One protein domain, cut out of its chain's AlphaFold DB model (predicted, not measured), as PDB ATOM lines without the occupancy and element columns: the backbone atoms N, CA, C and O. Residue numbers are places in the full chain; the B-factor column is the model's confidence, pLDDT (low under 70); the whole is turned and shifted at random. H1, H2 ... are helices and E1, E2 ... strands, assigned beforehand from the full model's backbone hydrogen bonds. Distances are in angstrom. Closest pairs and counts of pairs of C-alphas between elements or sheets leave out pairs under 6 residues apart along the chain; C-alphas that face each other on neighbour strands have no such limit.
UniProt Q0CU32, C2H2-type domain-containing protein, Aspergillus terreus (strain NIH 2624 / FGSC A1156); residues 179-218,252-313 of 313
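AT A GLANCE: This is residues 179 to 218 and 252 to 313 of the 313 residues of the protein "C2H2-type domain-containing protein" of Aspergillus terreus (strain NIH 2624 / FGSC A1156) (UniProt Q0CU32). A long four-stranded sheet, strongly twisted and curled like part of a barrel, has helices H1 and H2 off one end and the unnamed tail, residues 299 to 313, at the other. The 102 printed residues, under half in named elements, hold H1 H2 E1 E2 E3 E4; the sheet, E3 E2 E1 E4, is antiparallel. The class is mixed, the whole loose: radius of gyration of the C-alphas 17.9 A, spans 45 by 38 by 26 A.

IN THESE COORDINATES: E1, residues 255 to 264, spans 28.1 A from C-alpha 255 at (150.417, 249.786, 235.052). E2, 268 to 278, spans 30.0 A and bends by 51 degrees at residue 272. E3 is 284 to 289; E4, 296 to 298, ends at (178.975, 249.515, 231.264). H1, 189 to 202, spans 19.8 A; H2 is 206 to 211.

HOW THE PARTS SIT: E1, E2 and E3 form a meander, each strand the antiparallel neighbour of the one before: N 258 and O 275 are 3.1 A apart, N 276 and O 286 2.8 A. Edge strand E4, antiparallel to E1, completes a Greek key, with N 263 and O 298 2.8 A apart. H1 and H2 are apart and not on the sheet; every O i to N i+4 pair in both is within hydrogen-bond range.

THE WHOLE: The farthest C-alphas, Asp 207 and Ala 313, are 53.9 A apart. Residues 219 to 251 are not printed; C-alphas 218 and 252 are 17.0 A apart. Of the links printed whole, none is long. Residues 179 to 186, 216 to 218 and 300 to 313 have pLDDT under 70.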
ATOM      1  N   GLN A 179     149.950 235.352 222.999       48.88
ATOM      2  CA  GLN A 179     151.362 235.416 223.420       48.88
ATOM      3  C   GLN A 179     151.692 236.589 224.372       48.88
ATOM      4  O   GLN A 179     152.805 236.652 224.887       48.88
ATOM      5  N   HIS A 180     150.742 237.496 224.633       56.44
ATOM      6  CA  HIS A 180     150.977 238.777 225.325       56.44
ATOM      7  C   HIS A 180     150.450 238.860 226.773       56.44
ATOM      8  O   HIS A 180     150.388 239.953 227.337       56.44
ATOM      9  N   LEU A 181     150.079 237.733 227.390       58.22
ATOM     10  CA  LEU A 181     149.650 237.678 228.794       58.22
ATOM     11  C   LEU A 181     150.775 237.149 229.687       58.22
ATOM     12  O   LEU A 181     151.263 236.035 229.493       58.22
ATOM     13  N   HIS A 182     151.177 237.929 230.692       58.56
ATOM     14  CA  HIS A 182     152.233 237.513 231.609       58.56
ATOM     15  C   HIS A 182     151.732 236.407 232.577       58.56
ATOM     16  O   HIS A 182     150.755 236.633 233.296       58.56
ATOM     17  N   PRO A 183     152.383 235.223 232.674       57.28
ATOM     18  CA  PRO A 183     151.815 234.050 233.369       57.28
ATOM     19  C   PRO A 183     151.600 234.157 234.888       57.28
ATOM     20  O   PRO A 183     151.122 233.201 235.493       57.28
ATOM     21  N   LEU A 184     151.988 235.269 235.521       54.56
ATOM     22  CA  LEU A 184     151.839 235.500 236.967       54.56
ATOM     23  C   LEU A 184     150.649 236.407 237.330       54.56
ATOM     24  O   LEU A 184     150.440 236.679 238.508       54.56
ATOM     25  N   THR A 185     149.903 236.899 236.340       59.41
ATOM     26  CA  THR A 185     148.885 237.955 236.499       59.41
ATOM     27  C   THR A 185     147.600 237.608 235.743       59.41
ATOM     28  O   THR A 185     147.099 238.398 234.950       59.41
ATOM     29  N   ILE A 186     147.074 236.403 235.975       67.19
ATOM     30  CA  ILE A 186     145.691 236.047 235.626       67.19
ATOM     31  C   ILE A 186     144.869 236.222 236.903       67.19
ATOM     32  O   ILE A 186     144.936 235.374 237.789       67.19
ATOM     33  N   LEU A 187     144.153 237.342 236.999       79.62
ATOM     34  CA  LEU A 187     143.300 237.716 238.130       79.62
ATOM     35  C   LEU A 187     141.834 237.707 237.686       79.62
ATOM     36  O   LEU A 187     141.534 238.196 236.592       79.62
ATOM     37  N   ASP A 188     140.914 237.207 238.513       84.75
ATOM     38  CA  ASP A 188     139.478 237.337 238.223       84.75
ATOM     39  C   ASP A 188     138.976 238.781 238.432       84.75
ATOM     40  O   ASP A 188     139.628 239.602 239.077       84.75
ATOM     41  N   THR A 189     137.820 239.138 237.867       87.88
ATOM     42  CA  THR A 189     137.298 240.519 237.892       87.88
ATOM     43  C   THR A 189     137.080 241.068 239.317       87.88
ATOM     44  O   THR A 189     137.159 242.277 239.542       87.88
ATOM     45  N   THR A 190     136.826 240.193 240.291       91.56
ATOM     46  CA  THR A 190     136.662 240.505 241.721       91.56
ATOM     47  C   THR A 190     138.014 240.730 242.389       91.56
ATOM     48  O   THR A 190     138.175 241.684 243.157       91.56
ATOM     49  N   GLU A 191     139.006 239.893 242.068       89.50
ATOM     50  CA  GLU A 191     140.394 240.084 242.497       89.50
ATOM     51  C   GLU A 191     140.950 241.399 241.942       89.50
ATOM     52  O   GLU A 191     141.480 242.205 242.705       89.50
ATOM     53  N   GLN A 192     140.748 241.672 240.648       91.25
ATOM     54  CA  GLN A 192     141.145 242.921 239.993       91.25
ATOM     55  C   GLN A 192     140.536 244.145 240.688       91.25
ATOM     56  O   GLN A 192     141.263 245.084 241.013       91.25
ATOM     57  N   ALA A 193     139.230 244.130 240.982       91.75
ATOM     58  CA  ALA A 193     138.562 245.220 241.695       91.75
ATOM     59  C   ALA A 193     139.120 245.421 243.118       91.75
ATOM     60  O   ALA A 193     139.425 246.548 243.518       91.75
ATOM     61  N   THR A 194     139.318 244.328 243.861       93.69
ATOM     62  CA  THR A 194     139.883 244.339 245.223       93.69
ATOM     63  C   THR A 194     141.312 244.893 245.240       93.69
ATOM     64  O   THR A 194     141.651 245.772 246.038       93.69
ATOM     65  N   ILE A 195     142.149 244.422 244.316       91.44
ATOM     66  CA  ILE A 195     143.543 244.842 244.154       91.44
ATOM     67  C   ILE A 195     143.610 246.308 243.716       91.44
ATOM     68  O   ILE A 195     144.373 247.085 244.296       91.44
ATOM     69  N   PHE A 196     142.776 246.734 242.764       93.19
ATOM     70  CA  PHE A 196     142.699 248.133 242.344       93.19
ATOM     71  C   PHE A 196     142.284 249.064 243.492       93.19
ATOM     72  O   PHE A 196     142.850 250.154 243.632       93.19
ATOM     73  N   GLN A 197     141.360 248.640 244.361       94.38
ATOM     74  CA  GLN A 197     140.983 249.397 245.556       94.38
ATOM     75  C   GLN A 197     142.157 249.523 246.546       94.38
ATOM     76  O   GLN A 197     142.425 250.624 247.033       94.38
ATOM     77  N   ALA A 198     142.909 248.445 246.791       93.88
ATOM     78  CA  ALA A 198     144.088 248.459 247.667       93.88
ATOM     79  C   ALA A 198     145.240 249.328 247.117       93.88
ATOM     80  O   ALA A 198     145.847 250.115 247.852       93.88
ATOM     81  N   LEU A 199     145.508 249.258 245.810       93.00
ATOM     82  CA  LEU A 199     146.475 250.123 245.123       93.00
ATOM     83  C   LEU A 199     146.041 251.597 245.158       93.00
ATOM     84  O   LEU A 199     146.856 252.486 245.416       93.00
ATOM     85  N   SER A 200     144.747 251.862 244.967       91.62
ATOM     86  CA  SER A 200     144.170 253.209 245.051       91.62
ATOM     87  C   SER A 200     144.264 253.794 246.462       91.62
ATOM     88  O   SER A 200     144.608 254.966 246.610       91.62
ATOM     89  N   ALA A 201     144.037 252.986 247.504       91.44
ATOM     90  CA  ALA A 201     144.230 253.384 248.901       91.44
ATOM     91  C   ALA A 201     145.711 253.636 249.249       91.44
ATOM     92  O   ALA A 201     146.018 254.494 250.075       91.44
ATOM     93  N   SER A 202     146.632 252.939 248.579       90.81
ATOM     94  CA  SER A 202     148.083 253.122 248.731       90.81
ATOM     95  C   SER A 202     148.626 254.374 248.019       90.81
ATOM     96  O   SER A 202     149.768 254.789 248.246       90.81
ATOM     97  N   CYS A 203     147.832 255.010 247.152       89.69
ATOM     98  CA  CYS A 203     148.260 256.188 246.408       89.69
ATOM     99  C   CYS A 203     148.406 257.437 247.291       89.69
ATOM    100  O   CYS A 203     147.661 257.681 248.236       89.69
ATOM    101  N   HIS A 204     149.338 258.315 246.916       89.75
ATOM    102  CA  HIS A 204     149.476 259.622 247.561       89.75
ATOM    103  C   HIS A 204     148.208 260.492 247.394       89.75
ATOM    104  O   HIS A 204     147.721 260.618 246.264       89.75
ATOM    105  N   PRO A 205     147.724 261.164 248.465       90.25
ATOM    106  CA  PRO A 205     146.585 262.081 248.396       90.25
ATOM    107  C   PRO A 205     146.751 263.158 247.323       90.25
ATOM    108  O   PRO A 205     147.861 263.641 247.072       90.25
ATOM    109  N   GLN A 206     145.640 263.571 246.710       86.06
ATOM    110  CA  GLN A 206     145.658 264.450 245.538       86.06
ATOM    111  C   GLN A 206     146.382 265.779 245.790       86.06
ATOM    112  O   GLN A 206     147.114 266.249 244.918       86.06
ATOM    113  N   ASP A 207     146.259 266.347 246.989       88.38
ATOM    114  CA  ASP A 207     146.922 267.607 247.331       88.38
ATOM    115  C   ASP A 207     148.426 267.436 247.558       88.38
ATOM    116  O   ASP A 207     149.197 268.312 247.169       88.38
ATOM    117  N   ARG A 208     148.881 266.268 248.047       88.56
ATOM    118  CA  ARG A 208     150.312 265.918 248.031       88.56
ATOM    119  C   ARG A 208     150.816 265.823 246.590       88.56
ATOM    120  O   ARG A 208     151.848 266.416 246.286       88.56
ATOM    121  N   ARG A 209     150.088 265.131 245.699       86.31
ATOM    122  CA  ARG A 209     150.473 264.999 244.279       86.31
ATOM    123  C   ARG A 209     150.586 266.369 243.602       86.31
ATOM    124  O   ARG A 209     151.603 266.644 242.973       86.31
ATOM    125  N   ARG A 210     149.606 267.257 243.807       82.44
ATOM    126  CA  ARG A 210     149.631 268.651 243.321       82.44
ATOM    127  C   ARG A 210     150.792 269.453 243.911       82.44
ATOM    128  O   ARG A 210     151.520 270.112 243.170       82.44
ATOM    129  N   ALA A 211     150.999 269.387 245.227       81.38
ATOM    130  CA  ALA A 211     152.061 270.129 245.903       81.38
ATOM    131  C   ALA A 211     153.464 269.699 245.443       81.38
ATOM    132  O   ALA A 211     154.333 270.553 245.269       81.38
ATOM    133  N   GLN A 212     153.674 268.403 245.202       81.69
ATOM    134  CA  GLN A 212     154.957 267.832 244.776       81.69
ATOM    135  C   GLN A 212     155.152 267.809 243.247       81.69
ATOM    136  O   GLN A 212     156.182 267.343 242.778       81.69
ATOM    137  N   GLY A 213     154.202 268.329 242.459       76.44
ATOM    138  CA  GLY A 213     154.314 268.387 240.996       76.44
ATOM    139  C   GLY A 213     154.024 267.065 240.269       76.44
ATOM    140  O   GLY A 213     154.180 266.998 239.054       76.44
ATOM    141  N   TYR A 214     153.538 266.035 240.967       79.06
ATOM    142  CA  TYR A 214     153.160 264.726 240.411       79.06
ATOM    143  C   TYR A 214     151.786 264.722 239.708       79.06
ATOM    144  O   TYR A 214     151.130 263.686 239.607       79.06
ATOM    145  N   THR A 215     151.311 265.878 239.242       75.62
ATOM    146  CA  THR A 215     150.069 266.007 238.467       75.62
ATOM    147  C   THR A 215     150.346 266.726 237.159       75.62
ATOM    148  O   THR A 215     150.726 267.895 237.180       75.62
ATOM    149  N   MET A 216     150.084 266.058 236.038       69.56
ATOM    150  CA  MET A 216     150.080 266.665 234.705       69.56
ATOM    151  C   MET A 216     148.677 267.237 234.426       69.56
ATOM    152  O   MET A 216     147.728 266.454 234.346       69.56
ATOM    153  N   PRO A 217     148.493 268.568 234.305       66.00
ATOM    154  CA  PRO A 217     147.214 269.147 233.886       66.00
ATOM    155  C   PRO A 217     146.884 268.744 232.438       66.00
ATOM    156  O   PRO A 217     147.815 268.595 231.645       66.00
ATOM    157  N   PRO A 218     145.606 268.632 232.037       61.97
ATOM    158  CA  PRO A 218     145.259 268.281 230.660       61.97
ATOM    159  C   PRO A 218     145.762 269.337 229.661       61.97
ATOM    160  O   PRO A 218     146.475 268.999 228.723       61.97
ATOM    161  N   ARG A 252     143.436 252.382 231.279       88.62
ATOM    162  CA  ARG A 252     144.156 251.392 232.099       88.62
ATOM    163  C   ARG A 252     144.380 251.897 233.526       88.62
ATOM    164  O   ARG A 252     144.836 253.025 233.746       88.62
ATOM    165  N   GLN A 253     143.981 251.065 234.482       90.44
ATOM    166  CA  GLN A 253     143.777 251.461 235.874       90.44
ATOM    167  C   GLN A 253     145.068 251.399 236.697       90.44
ATOM    168  O   GLN A 253     145.333 252.305 237.491       90.44
ATOM    169  N   ALA A 254     145.888 250.370 236.473       92.25
ATOM    170  CA  ALA A 254     147.186 250.182 237.105       92.25
ATOM    171  C   ALA A 254     148.179 249.600 236.090       92.25
ATOM    172  O   ALA A 254     147.910 248.578 235.472       92.25
ATOM    173  N   ILE A 255     149.334 250.244 235.931       92.88
ATOM    174  CA  ILE A 255     150.417 249.786 235.052       92.88
ATOM    175  C   ILE A 255     151.675 249.647 235.907       92.88
ATOM    176  O   ILE A 255     152.074 250.608 236.571       92.88
ATOM    177  N   VAL A 256     152.305 248.474 235.878       93.12
ATOM    178  CA  VAL A 256     153.676 248.293 236.371       93.12
ATOM    179  C   VAL A 256     154.628 248.695 235.254       93.12
ATOM    180  O   VAL A 256     154.435 248.292 234.110       93.12
ATOM    181  N   ILE A 257     155.644 249.488 235.587       94.25
ATOM    182  CA  ILE A 257     156.720 249.889 234.676       94.25
ATOM    183  C   ILE A 257     158.039 249.486 235.327       94.25
ATOM    184  O   ILE A 257     158.270 249.836 236.485       94.25
ATOM    185  N   ASP A 258     158.893 248.795 234.578       91.81
ATOM    186  CA  ASP A 258     160.273 248.495 234.965       91.81
ATOM    187  C   ASP A 258     161.232 248.917 233.841       91.81
ATOM    188  O   ASP A 258     160.863 248.967 232.665       91.81
ATOM    189  N   CYS A 259     162.452 249.318 234.198       91.44
ATOM    190  CA  CYS A 259     163.380 249.925 233.249       91.44
ATOM    191  C   CYS A 259     164.850 249.749 233.640       91.44
ATOM    192  O   CYS A 259     165.284 250.167 234.713       91.44
ATOM    193  N   GLU A 260     165.645 249.213 232.713       89.75
ATOM    194  CA  GLU A 260     167.093 249.089 232.889       89.75
ATOM    195  C   GLU A 260     167.820 250.272 232.253       89.75
ATOM    196  O   GLU A 260     167.551 250.663 231.109       89.75
ATOM    197  N   MET A 261     168.779 250.826 232.995       91.00
ATOM    198  CA  MET A 261     169.593 251.964 232.565       91.00
ATOM    199  C   MET A 261     171.083 251.628 232.612       91.00
ATOM    200  O   MET A 261     171.644 251.398 233.687       91.00
ATOM    201  N   VAL A 262     171.735 251.671 231.459       89.69
ATOM    202  CA  VAL A 262     173.160 251.349 231.281       89.69
ATOM    203  C   VAL A 262     174.026 252.590 231.469       89.69
ATOM    204  O   VAL A 262     173.550 253.705 231.249       89.69
ATOM    205  N   GLU A 263     175.289 252.427 231.865       92.38
ATOM    206  CA  GLU A 263     176.243 253.538 231.847       92.38
ATOM    207  C   GLU A 263     176.746 253.766 230.419       92.38
ATOM    208  O   GLU A 263     177.191 252.843 229.735       92.38
ATOM    209  N   VAL A 264     176.705 255.019 229.981       92.25
ATOM    210  CA  VAL A 264     177.237 255.480 228.701       92.25
ATOM    211  C   VAL A 264     178.391 256.458 228.901       92.25
ATOM    212  O   VAL A 264     178.567 257.067 229.964       92.25
ATOM    213  N   THR A 265     179.146 256.645 227.819       90.62
ATOM    214  CA  THR A 265     180.290 257.556 227.694       90.62
ATOM    215  C   THR A 265     180.085 258.872 228.459       90.62
ATOM    216  O   THR A 265     179.130 259.615 228.231       90.62
ATOM    217  N   GLY A 266     181.007 259.173 229.381       89.62
ATOM    218  CA  GLY A 266     180.906 260.330 230.280       89.62
ATOM    219  C   GLY A 266     180.180 260.064 231.605       89.62
ATOM    220  O   GLY A 266     179.781 261.026 232.260       89.62
ATOM    221  N   ARG A 267     180.025 258.792 232.009       87.44
ATOM    222  CA  ARG A 267     179.367 258.350 233.259       87.44
ATOM    223  C   ARG A 267     177.926 258.841 233.401       87.44
ATOM    224  O   ARG A 267     177.467 259.193 234.489       87.44
ATOM    225  N   ARG A 268     177.213 258.914 232.280       88.81
ATOM    226  CA  ARG A 268     175.766 259.170 232.261       88.81
ATOM    227  C   ARG A 268     175.041 257.834 232.242       88.81
ATOM    228  O   ARG A 268     175.632 256.830 231.863       88.81
ATOM    229  N   ARG A 269     173.764 257.819 232.620       89.31
ATOM    230  CA  ARG A 269     172.908 256.645 232.428       89.31
ATOM    231  C   ARG A 269     171.871 256.932 231.353       89.31
ATOM    232  O   ARG A 269     171.238 257.985 231.384       89.31
ATOM    233  N   GLU A 270     171.718 256.002 230.421       91.75
ATOM    234  CA  GLU A 270     170.682 256.026 229.386       91.75
ATOM    235  C   GLU A 270     169.830 254.758 229.489       91.75
ATOM    236  O   GLU A 270     170.292 253.712 229.946       91.75
ATOM    237  N   LEU A 271     168.561 254.868 229.100       91.75
ATOM    238  CA  LEU A 271     167.626 253.747 229.061       91.75
ATOM    239  C   LEU A 271     168.106 252.722 228.021       91.75
ATOM    240  O   LEU A 271     168.454 253.108 226.907       91.75
ATOM    241  N   ALA A 272     168.098 251.435 228.372       91.25
ATOM    242  CA  ALA A 272     168.439 250.334 227.464       91.25
ATOM    243  C   ALA A 272     167.305 249.315 227.301       91.25
ATOM    244  O   ALA A 272     167.213 248.660 226.267       91.25
ATOM    245  N   PHE A 273     166.422 249.191 228.291       91.38
ATOM    246  CA  PHE A 273     165.242 248.333 228.225       91.38
ATOM    247  C   PHE A 273     164.094 248.961 229.014       91.38
ATOM    248  O   PHE A 273     164.319 249.587 230.052       91.38
ATOM    249  N   LEU A 274     162.876 248.794 228.505       93.44
ATOM    250  CA  LEU A 274     161.641 249.255 229.121       93.44
ATOM    251  C   LEU A 274     160.595 248.148 229.013       93.44
ATOM    252  O   LEU A 274     160.301 247.683 227.909       93.44
ATOM    253  N   SER A 275     159.985 247.799 230.142       93.38
ATOM    254  CA  SER A 275     158.757 247.015 230.175       93.38
ATOM    255  C   SER A 275     157.621 247.801 230.826       93.38
ATOM    256  O   SER A 275     157.824 248.642 231.706       93.38
ATOM    257  N   ALA A 276     156.404 247.551 230.356       93.50
ATOM    258  CA  ALA A 276     155.174 248.075 230.923       93.50
ATOM    259  C   ALA A 276     154.073 247.021 230.775       93.50
ATOM    260  O   ALA A 276     153.847 246.519 229.675       93.50
ATOM    261  N   ILE A 277     153.397 246.684 231.871       90.44
ATOM    262  CA  ILE A 277     152.370 245.634 231.924       90.44
ATOM    263  C   ILE A 277     151.144 246.206 232.644       90.44
ATOM    264  O   ILE A 277     151.298 246.838 233.694       90.44
ATOM    265  N   ASP A 278     149.937 246.000 232.110       91.31
ATOM    266  CA  ASP A 278     148.714 246.263 232.876       91.31
ATOM    267  C   ASP A 278     148.622 245.256 234.028       91.31
ATOM    268  O   ASP A 278     148.626 244.040 233.831       91.31
ATOM    269  N   PHE A 279     148.594 245.768 235.255       90.44
ATOM    270  CA  PHE A 279     148.739 244.944 236.450       90.44
ATOM    271  C   PHE A 279     147.503 244.090 236.754       90.44
ATOM    272  O   PHE A 279     147.611 243.103 237.478       90.44
ATOM    273  N   LEU A 280     146.335 244.477 236.237       90.00
ATOM    274  CA  LEU A 280     145.068 243.811 236.528       90.00
ATOM    275  C   LEU A 280     144.777 242.714 235.500       90.00
ATOM    276  O   LEU A 280     144.312 241.639 235.871       90.00
ATOM    277  N   THR A 281     145.087 242.961 234.224       87.44
ATOM    278  CA  THR A 281     144.827 242.009 233.130       87.44
ATOM    279  C   THR A 281     146.030 241.139 232.760       87.44
ATOM    280  O   THR A 281     145.862 240.122 232.088       87.44
ATOM    281  N   GLY A 282     147.245 241.540 233.151       85.50
ATOM    282  CA  GLY A 282     148.490 240.892 232.734       85.50
ATOM    283  C   GLY A 282     148.916 241.193 231.292       85.50
ATOM    284  O   GLY A 282     149.844 240.551 230.797       85.50
ATOM    285  N   GLU A 283     148.256 242.142 230.619       87.75
ATOM    286  CA  GLU A 283     148.559 242.571 229.250       87.75
ATOM    287  C   GLU A 283     149.941 243.243 229.171       87.75
ATOM    288  O   GLU A 283     150.172 244.300 229.764       87.75
ATOM    289  N   VAL A 284     150.862 242.656 228.404       88.38
ATOM    290  CA  VAL A 284     152.189 243.233 228.145       88.38
ATOM    291  C   VAL A 284     152.072 244.360 227.111       88.38
ATOM    292  O   VAL A 284     151.892 244.114 225.920       88.38
ATOM    293  N   LEU A 285     152.199 245.605 227.576       90.50
ATOM    294  CA  LEU A 285     152.048 246.833 226.782       90.50
ATOM    295  C   LEU A 285     153.350 247.220 226.071       90.50
ATOM    296  O   LEU A 285     153.340 247.731 224.952       90.50
ATOM    297  N   ILE A 286     154.475 247.018 226.759       90.81
ATOM    298  CA  ILE A 286     155.836 247.224 226.265       90.81
ATOM    299  C   ILE A 286     156.703 246.121 226.881       90.81
ATOM    300  O   ILE A 286     156.629 245.886 228.083       90.81
ATOM    301  N   ASP A 287     157.540 245.479 226.073       90.19
ATOM    302  CA  ASP A 287     158.619 244.588 226.514       90.19
ATOM    303  C   ASP A 287     159.739 244.668 225.467       90.19
ATOM    304  O   ASP A 287     159.788 243.888 224.517       90.19
ATOM    305  N   ASN A 288     160.540 245.738 225.527       90.06
ATOM    306  CA  ASN A 288     161.477 246.068 224.453       90.06
ATOM    307  C   ASN A 288     162.789 246.670 224.957       90.06
ATOM    308  O   ASN A 288     162.822 247.572 225.797       90.06
ATOM    309  N   TYR A 289     163.881 246.242 224.322       88.25
ATOM    310  CA  TYR A 289     165.128 246.994 224.332       88.25
ATOM    311  C   TYR A 289     164.964 248.285 223.526       88.25
ATOM    312  O   TYR A 289     164.388 248.287 222.438       88.25
ATOM    313  N   VAL A 290     165.518 249.376 224.043       88.94
ATOM    314  CA  VAL A 290     165.672 250.644 223.324       88.94
ATOM    315  C   VAL A 290     167.146 250.847 222.981       88.94
ATOM    316  O   VAL A 290     168.024 250.252 223.602       88.94
ATOM    317  N   HIS A 291     167.437 251.676 221.981       88.00
ATOM    318  CA  HIS A 291     168.811 251.992 221.598       88.00
ATOM    319  C   HIS A 291     169.300 253.231 222.371       88.00
ATOM    320  O   HIS A 291     168.725 254.306 222.168       88.00
ATOM    321  N   PRO A 292     170.337 253.124 223.228       90.12
ATOM    322  CA  PRO A 292     171.021 254.293 223.774       90.12
ATOM    323  C   PRO A 292     171.584 255.154 222.639       90.12
ATOM    324  O   PRO A 292     172.024 254.633 221.614       90.12
ATOM    325  N   VAL A 293     171.568 256.472 222.810       90.56
ATOM    326  CA  VAL A 293     172.098 257.427 221.824       90.56
ATOM    327  C   VAL A 293     173.617 257.541 221.961       90.56
ATOM    328  O   VAL A 293     174.324 257.739 220.973       90.56
ATOM    329  N   SER A 294     174.124 257.404 223.187       91.44
ATOM    330  CA  SER A 294     175.554 257.433 223.494       91.44
ATOM    331  C   SER A 294     176.146 256.022 223.559       91.44
ATOM    332  O   SER A 294     175.497 255.081 224.015       91.44
ATOM    333  N   THR A 295     177.422 255.867 223.191       90.56
ATOM    334  CA  THR A 295     178.131 254.581 223.302       90.56
ATOM    335  C   THR A 295     178.146 254.082 224.750       90.56
ATOM    336  O   THR A 295     178.669 254.768 225.637       90.56
ATOM    337  N   VAL A 296     177.597 252.883 224.964       89.69
ATOM    338  CA  VAL A 296     177.538 252.183 226.258       89.69
ATOM    339  C   VAL A 296     178.942 251.798 226.726       89.69
ATOM    340  O   VAL A 296     179.720 251.232 225.959       89.69
ATOM    341  N   THR A 297     179.256 252.103 227.984       90.12
ATOM    342  CA  THR A 297     180.550 251.835 228.634       90.12
ATOM    343  C   THR A 297     180.459 250.797 229.751       90.12
ATOM    344  O   THR A 297     181.424 250.065 229.954       90.12
ATOM    345  N   ASP A 298     179.310 250.672 230.422       85.19
ATOM    346  CA  ASP A 298     178.975 249.515 231.264       85.19
ATOM    347  C   ASP A 298     177.488 249.172 231.107       85.19
ATOM    348  O   ASP A 298     176.620 250.038 231.204       85.19
ATOM    349  N   TRP A 299     177.185 247.896 230.877       79.62
ATOM    350  CA  TRP A 299     175.811 247.394 230.803       79.62
ATOM    351  C   TRP A 299     175.202 247.113 232.183       79.62
ATOM    352  O   TRP A 299     173.992 246.919 232.286       79.62
ATOM    353  N   GLY A 300     176.019 247.104 233.238       66.25
ATOM    354  CA  GLY A 300     175.622 246.753 234.593       66.25
ATOM    355  C   GLY A 300     175.545 245.238 234.794       66.25
ATOM    356  O   GLY A 300     174.997 244.487 233.988       66.25
ATOM    357  N   SER A 301     176.054 244.765 235.931       49.53
ATOM    358  CA  SER A 301     176.095 243.336 236.288       49.53
ATOM    359  C   SER A 301     174.742 242.743 236.725       49.53
ATOM    360  O   SER A 301     174.703 241.642 237.275       49.53
ATOM    361  N   ALA A 302     173.638 243.457 236.474       49.94
ATOM    362  CA  ALA A 302     172.269 243.072 236.821       49.94
ATOM    363  C   ALA A 302     171.385 242.709 235.611       49.94
ATOM    364  O   ALA A 302     170.321 242.123 235.819       49.94
ATOM    365  N   LEU A 303     171.838 242.947 234.364       46.69
ATOM    366  CA  LEU A 303     171.181 242.369 233.187       46.69
ATOM    367  C   LEU A 303     170.992 240.863 233.399       46.69
ATOM    368  O   LEU A 303     171.963 240.125 233.601       46.69
ATOM    369  N   ARG A 304     169.750 240.377 233.292       47.16
ATOM    370  CA  ARG A 304     169.454 238.938 233.281       47.16
ATOM    371  C   ARG A 304     169.948 238.336 231.963       47.16
ATOM    372  O   ARG A 304     169.203 238.169 231.005       47.16
ATOM    373  N   PHE A 305     171.241 238.023 231.936       36.06
ATOM    374  CA  PHE A 305     172.087 237.759 230.764       36.06
ATOM    375  C   PHE A 305     171.771 236.477 229.953       36.06
ATOM    376  O   PHE A 305     172.653 235.923 229.299       36.06
ATOM    377  N   ARG A 306     170.534 235.963 229.988       39.84
ATOM    378  CA  ARG A 306     170.164 234.686 229.349       39.84
ATOM    379  C   ARG A 306     169.716 234.806 227.889       39.84
ATOM    380  O   ARG A 306     169.896 233.838 227.154       39.84
ATOM    381  N   ASP A 307     169.214 235.965 227.459       42.31
ATOM    382  CA  ASP A 307     168.512 236.081 226.166       42.31
ATOM    383  C   ASP A 307     169.183 237.013 225.137       42.31
ATOM    384  O   ASP A 307     168.958 236.868 223.934       42.31
ATOM    385  N   VAL A 308     170.109 237.883 225.564       43.62
ATOM    386  CA  VAL A 308     170.844 238.824 224.685       43.62
ATOM    387  C   VAL A 308     171.668 238.110 223.593       43.62
ATOM    388  O   VAL A 308     171.884 238.661 222.517       43.62
ATOM    389  N   LEU A 309     172.090 236.861 223.827       36.06
ATOM    390  CA  LEU A 309     172.905 236.071 222.890       36.06
ATOM    391  C   LEU A 309     172.105 235.105 221.990       36.06
ATOM    392  O   LEU A 309     172.710 234.324 221.264       36.06
ATOM    393  N   ARG A 310     170.762 235.140 222.001       38.06
ATOM    394  CA  ARG A 310     169.916 234.215 221.210       38.06
ATOM    395  C   ARG A 310     169.289 234.796 219.935       38.06
ATOM    396  O   ARG A 310     168.583 234.073 219.242       38.06
ATOM    397  N   LYS A 311     169.560 236.062 219.594       31.83
ATOM    398  CA  LYS A 311     169.080 236.718 218.353       31.83
ATOM    399  C   LYS A 311     170.216 237.208 217.433       31.83
ATOM    400  O   LYS A 311     170.068 238.207 216.734       31.83
ATOM    401  N   ARG A 312     171.361 236.512 217.452       38.12
ATOM    402  CA  ARG A 312     172.468 236.646 216.481       38.12
ATOM    403  C   ARG A 312     173.067 235.272 216.152       38.12
ATOM    404  O   ARG A 312     174.192 234.966 216.541       38.12
ATOM    405  N   ALA A 313     172.266 234.470 215.461       30.80
ATOM    406  CA  ALA A 313     172.630 233.262 214.727       30.80
ATOM    407  C   ALA A 313     171.760 233.233 213.461       30.80
ATOM    408  O   ALA A 313     170.595 233.681 213.587       30.80
TER     409      ALA A 313